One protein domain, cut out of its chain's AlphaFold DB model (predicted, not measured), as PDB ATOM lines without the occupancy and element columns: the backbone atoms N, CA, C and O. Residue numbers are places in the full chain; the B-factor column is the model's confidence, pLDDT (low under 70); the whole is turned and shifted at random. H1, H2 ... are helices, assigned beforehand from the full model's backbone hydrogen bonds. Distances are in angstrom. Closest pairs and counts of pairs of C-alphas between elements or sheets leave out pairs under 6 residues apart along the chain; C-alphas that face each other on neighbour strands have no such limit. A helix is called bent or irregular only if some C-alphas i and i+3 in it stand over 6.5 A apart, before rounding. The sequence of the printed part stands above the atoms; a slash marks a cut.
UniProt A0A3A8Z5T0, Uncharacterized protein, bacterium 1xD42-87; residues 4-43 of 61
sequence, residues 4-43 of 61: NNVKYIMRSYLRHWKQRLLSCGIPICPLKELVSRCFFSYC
ATOM      1  N   ASN A   4     187.605 163.381 168.511       80.62
ATOM      2  CA  ASN A   4     189.007 163.626 168.181       80.62
ATOM      3  C   ASN A   4     189.668 164.649 169.116       80.62
ATOM      4  O   ASN A   4     190.830 164.476 169.490       80.62
ATOM      5  N   ASN A   5     188.925 165.665 169.564       84.56
ATOM      6  CA  ASN A   5     189.433 166.664 170.505       84.56
ATOM      7  C   ASN A   5     189.637 166.063 171.897       84.56
ATOM      8  O   ASN A   5     190.654 166.329 172.532       84.56
ATOM      9  N   VAL A   6     188.733 165.194 172.356       88.94
ATOM     10  CA  VAL A   6     188.876 164.515 173.656       88.94
ATOM     11  C   VAL A   6     190.092 163.588 173.649       88.94
ATOM     12  O   VAL A   6     190.926 163.652 174.556       88.94
ATOM     13  N   LYS A   7     190.254 162.783 172.589       91.50
ATOM     14  CA  LYS A   7     191.437 161.922 172.414       91.50
ATOM     15  C   LYS A   7     192.725 162.743 172.376       91.50
ATOM     16  O   LYS A   7     193.722 162.350 172.984       91.50
ATOM     17  N   TYR A   8     192.714 163.887 171.694       89.62
ATOM     18  CA  TYR A   8     193.851 164.805 171.664       89.62
ATOM     19  C   TYR A   8     194.181 165.364 173.057       89.62
ATOM     20  O   TYR A   8     195.338 165.296 173.481       89.62
ATOM     21  N   ILE A   9     193.177 165.843 173.798       90.00
ATOM     22  CA  ILE A   9     193.331 166.371 175.162       90.00
ATOM     23  C   ILE A   9     193.916 165.298 176.088       90.00
ATOM     24  O   ILE A   9     194.914 165.554 176.763       90.00
ATOM     25  N   MET A  10     193.363 164.081 176.072       92.50
ATOM     26  CA  MET A  10     193.868 162.965 176.879       92.50
ATOM     27  C   MET A  10     195.320 162.622 176.535       92.50
ATOM     28  O   MET A  10     196.147 162.462 177.433       92.50
ATOM     29  N   ARG A  11     195.662 162.551 175.242       93.44
ATOM     30  CA  ARG A  11     197.041 162.289 174.801       93.44
ATOM     31  C   ARG A  11     197.996 163.384 175.265       93.44
ATOM     32  O   ARG A  11     199.062 163.060 175.779       93.44
ATOM     33  N   SER A  12     197.618 164.653 175.120       91.44
ATOM     34  CA  SER A  12     198.421 165.795 175.575       91.44
ATOM     35  C   SER A  12     198.649 165.750 177.091       91.44
ATOM     36  O   SER A  12     199.785 165.865 177.556       91.44
ATOM     37  N   TYR A  13     197.598 165.466 177.864       93.75
ATOM     38  CA  TYR A  13     197.690 165.304 179.312       93.75
ATOM     39  C   TYR A  13     198.656 164.181 179.710       93.75
ATOM     40  O   TYR A  13     199.604 164.414 180.468       93.75
ATOM     41  N   LEU A  14     198.457 162.973 179.172       94.50
ATOM     42  CA  LEU A  14     199.279 161.804 179.499       94.50
ATOM     43  C   LEU A  14     200.747 162.019 179.133       94.50
ATOM     44  O   LEU A  14     201.632 161.629 179.893       94.50
ATOM     45  N   ARG A  15     200.998 162.645 177.981       94.38
ATOM     46  CA  ARG A  15     202.340 162.795 177.418       94.38
ATOM     47  C   ARG A  15     203.119 163.952 178.045       94.38
ATOM     48  O   ARG A  15     204.345 163.924 178.009       94.38
ATOM     49  N   HIS A  16     202.453 164.989 178.562       91.25
ATOM     50  CA  HIS A  16     203.132 166.230 178.966       91.25
ATOM     51  C   HIS A  16     202.861 166.679 180.401       91.25
ATOM     52  O   HIS A  16     203.686 167.400 180.957       91.25
ATOM     53  N   TRP A  17     201.740 166.281 181.010       94.06
ATOM     54  CA  TRP A  17     201.318 166.803 182.316       94.06
ATOM     55  C   TRP A  17     201.222 165.748 183.412       94.06
ATOM     56  O   TRP A  17     201.569 166.060 184.548       94.06
ATOM     57  N   LYS A  18     200.857 164.495 183.104       94.69
ATOM     58  CA  LYS A  18     200.718 163.434 184.120       94.69
ATOM     59  C   LYS A  18     201.970 163.289 184.993       94.69
ATOM     60  O   LYS A  18     201.875 163.376 186.211       94.69
ATOM     61  N   GLN A  19     203.142 163.113 184.384       93.88
ATOM     62  CA  GLN A  19     204.393 162.952 185.136       93.88
ATOM     63  C   GLN A  19     204.769 164.203 185.938       93.88
ATOM     64  O   GLN A  19     205.290 164.079 187.036       93.88
ATOM     65  N   ARG A  20     204.444 165.398 185.431       93.31
ATOM     66  CA  ARG A  20     204.722 166.675 186.103       93.31
ATOM     67  C   ARG A  20     203.860 166.889 187.341       93.31
ATOM     68  O   ARG A  20     204.338 167.398 188.353       93.31
ATOM     69  N   LEU A  21     202.582 166.525 187.263       94.50
ATOM     70  CA  LEU A  21     201.710 166.577 188.431       94.50
ATOM     71  C   LEU A  21     202.181 165.575 189.485       94.50
ATOM     72  O   LEU A  21     202.282 165.934 190.652       94.50
ATOM     73  N   LEU A  22     202.539 164.358 189.063       94.94
ATOM     74  CA  LEU A  22     203.038 163.321 189.965       94.94
ATOM     75  C   LEU A  22     204.364 163.708 190.629       94.94
ATOM     76  O   LEU A  22     204.498 163.530 191.834       94.94
ATOM     77  N   SER A  23     205.315 164.283 189.888       94.31
ATOM     78  CA  SER A  23     206.625 164.663 190.437       94.31
ATOM     79  C   SER A  23     206.540 165.756 191.502       94.31
ATOM     80  O   SER A  23     207.369 165.797 192.401       94.31
ATOM     81  N   CYS A  24     205.546 166.641 191.407       92.31
ATOM     82  CA  CYS A  24     205.333 167.731 192.361       92.31
ATOM     83  C   CYS A  24     204.176 167.459 193.337       92.31
ATOM     84  O   CYS A  24     203.793 168.358 194.087       92.31
ATOM     85  N   GLY A  25     203.582 166.259 193.304       94.75
ATOM     86  CA  GLY A  25     202.420 165.911 194.128       94.75
ATOM     87  C   GLY A  25     201.262 166.904 193.982       94.75
ATOM     88  O   GLY A  25     200.640 167.279 194.976       94.75
ATOM     89  N   ILE A  26     201.017 167.408 192.770       94.69
ATOM     90  CA  ILE A  26     199.986 168.417 192.512       94.69
ATOM     91  C   ILE A  26     198.635 167.712 192.336       94.69
ATOM     92  O   ILE A  26     198.488 166.920 191.398       94.69
ATOM     93  N   PRO A  27     197.635 167.992 193.190       93.38
ATOM     94  CA  PRO A  27     196.311 167.408 193.047       93.38
ATOM     95  C   PRO A  27     195.554 168.043 191.870       93.38
ATOM     96  O   PRO A  27     195.719 169.222 191.568       93.38
ATOM     97  N   ILE A  28     194.692 167.262 191.211       90.50
ATOM     98  CA  ILE A  28     193.840 167.742 190.101       90.50
ATOM     99  C   ILE A  28     192.667 168.587 190.630       90.50
ATOM    100  O   ILE A  28     192.199 169.501 189.953       90.50
ATOM    101  N   CYS A  29     192.224 168.314 191.856       91.25
ATOM    102  CA  CYS A  29     191.165 169.042 192.545       91.25
ATOM    103  C   CYS A  29     191.638 169.423 193.956       91.25
ATOM    104  O   CYS A  29     192.292 168.598 194.592       91.25
ATOM    105  N   PRO A  30     191.280 170.613 194.472       93.75
ATOM    106  CA  PRO A  30     190.432 171.637 193.853       93.75
ATOM    107  C   PRO A  30     191.157 172.460 192.770       93.75
ATOM    108  O   PRO A  30     192.368 172.666 192.832       93.75
ATOM    109  N   LEU A  31     190.406 172.984 191.791       91.38
ATOM    110  CA  LEU A  31     190.965 173.683 190.618       91.38
ATOM    111  C   LEU A  31     191.865 174.872 190.995       91.38
ATOM    112  O   LEU A  31     192.902 175.086 190.371       91.38
ATOM    113  N   LYS A  32     191.499 175.624 192.039       92.12
ATOM    114  CA  LYS A  32     192.302 176.750 192.545       92.12
ATOM    115  C   LYS A  32     193.704 176.302 192.967       92.12
ATOM    116  O   LYS A  32     194.684 176.980 192.664       92.12
ATOM    117  N   GLU A  33     193.802 175.157 193.639       93.25
ATOM    118  CA  GLU A  33     195.080 174.614 194.098       93.25
ATOM    119  C   GLU A  33     195.892 174.035 192.938       93.25
ATOM    120  O   GLU A  33     197.088 174.314 192.848       93.25
ATOM    121  N   LEU A  34     195.240 173.329 192.003       94.31
ATOM    122  CA  LEU A  34     195.874 172.861 190.768       94.31
ATOM    123  C   LEU A  34     196.543 174.022 190.024       94.31
ATOM    124  O   LEU A  34     197.723 173.944 189.684       94.31
ATOM    125  N   VAL A  35     195.800 175.104 189.782       91.50
ATOM    126  CA  VAL A  35     196.291 176.267 189.033       91.50
ATOM    127  C   VAL A  35     197.445 176.942 189.770       91.50
ATOM    128  O   VAL A  35     198.507 177.132 189.175       91.50
ATOM    129  N   SER A  36     197.272 177.242 191.062       92.62
ATOM    130  CA  SER A  36     198.305 177.888 191.883       92.62
ATOM    131  C   SER A  36     199.607 177.081 191.901       92.62
ATOM    132  O   SER A  36     200.670 177.607 191.569       92.62
ATOM    133  N   ARG A  37     199.528 175.773 192.179       94.06
ATOM    134  CA  ARG A  37     200.703 174.891 192.201       94.06
ATOM    135  C   ARG A  37     201.340 174.719 190.825       94.06
ATOM    136  O   ARG A  37     202.560 174.652 190.733       94.06
ATOM    137  N   CYS A  38     200.556 174.674 189.745       93.00
ATOM    138  CA  CYS A  38     201.112 174.604 188.390       93.00
ATOM    139  C   CYS A  38     201.926 175.860 188.050       93.00
ATOM    140  O   CYS A  38     203.036 175.745 187.524       93.00
ATOM    141  N   PHE A  39     201.415 177.046 188.384       91.00
ATOM    142  CA  PHE A  39     202.174 178.281 188.204       91.00
ATOM    143  C   PHE A  39     203.403 178.329 189.115       91.00
ATOM    144  O   PHE A  39     204.483 178.640 188.624       91.00
ATOM    145  N   PHE A  40     203.279 177.943 190.383       91.56
ATOM    146  CA  PHE A  40     204.397 177.931 191.328       91.56
ATOM    147  C   PHE A  40     205.527 176.973 190.912       91.56
ATOM    148  O   PHE A  40     206.688 177.364 190.868       91.56
ATOM    149  N   SER A  41     205.207 175.721 190.567       92.50
ATOM    150  CA  SER A  41     206.219 174.701 190.253       92.50
ATOM    151  C   SER A  41     206.780 174.800 188.833       92.50
ATOM    152  O   SER A  41     207.872 174.302 188.568       92.50
ATOM    153  N   TYR A  42     206.034 175.385 187.890       89.31
ATOM    154  CA  TYR A  42     206.372 175.305 186.467       89.31
ATOM    155  C   TYR A  42     206.305 176.620 185.696       89.31
ATOM    156  O   TYR A  42     206.605 176.610 184.494       89.31
ATOM    157  N   CYS A  43     205.884 177.710 186.340       88.44
ATOM    158  CA  CYS A  43     205.606 179.008 185.722       88.44
ATOM    159  C   CYS A  43     204.687 178.884 184.494       88.44
ATOM    160  O   CYS A  43     204.884 179.552 183.479       88.44
TER     161      CYS A  43
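This is residues 4 to 43 of the 61 residues of an uncharacterized protein of bacterium 1xD42-87 (UniProt A0A3A8Z5T0). A long, kinked helix, H1, reaches out as an arm, and past its far end a loop folds the chain back to a shorter helix, H2, set near the last part of H1. Residues 4 to 9 and 11 to 16 of H1 stick out. The printed part has 40 residues with two named helices, H1 then H2, and no named strand; the class is all helix. It is only just loose, close to compact, with a radius of gyration of the C-alphas of 10.8 A, and elongated, spanning 30 by 18 by 16 A.

H1, residues 4 to 23, has a kink of 42 degrees near residue 16 and is irregular: C-alphas 16 and 19 are 7.1 A apart. H2, residues 31 to 42, and H1 are near each other, with 8 pairs of C-alphas within 10 A and the closest 8.0 A apart. In H2 every O i to N i+4 pair is within hydrogen-bond range; in H1, 13 of 16 are.

H1 runs 28.4 A from C-alpha 4 at (189.007, 163.626, 168.181) to C-alpha 23. H2 measures 16.0 A and ends at C-alpha 42, (206.372, 175.305, 186.467).

The C-alphas farthest apart, of Asn 4 and Phe 40, are 31.3 A apart. The link from H1 to H2, 7 residues, is short. The printed part has no cut, and no printed residue is under 70 in pLDDT.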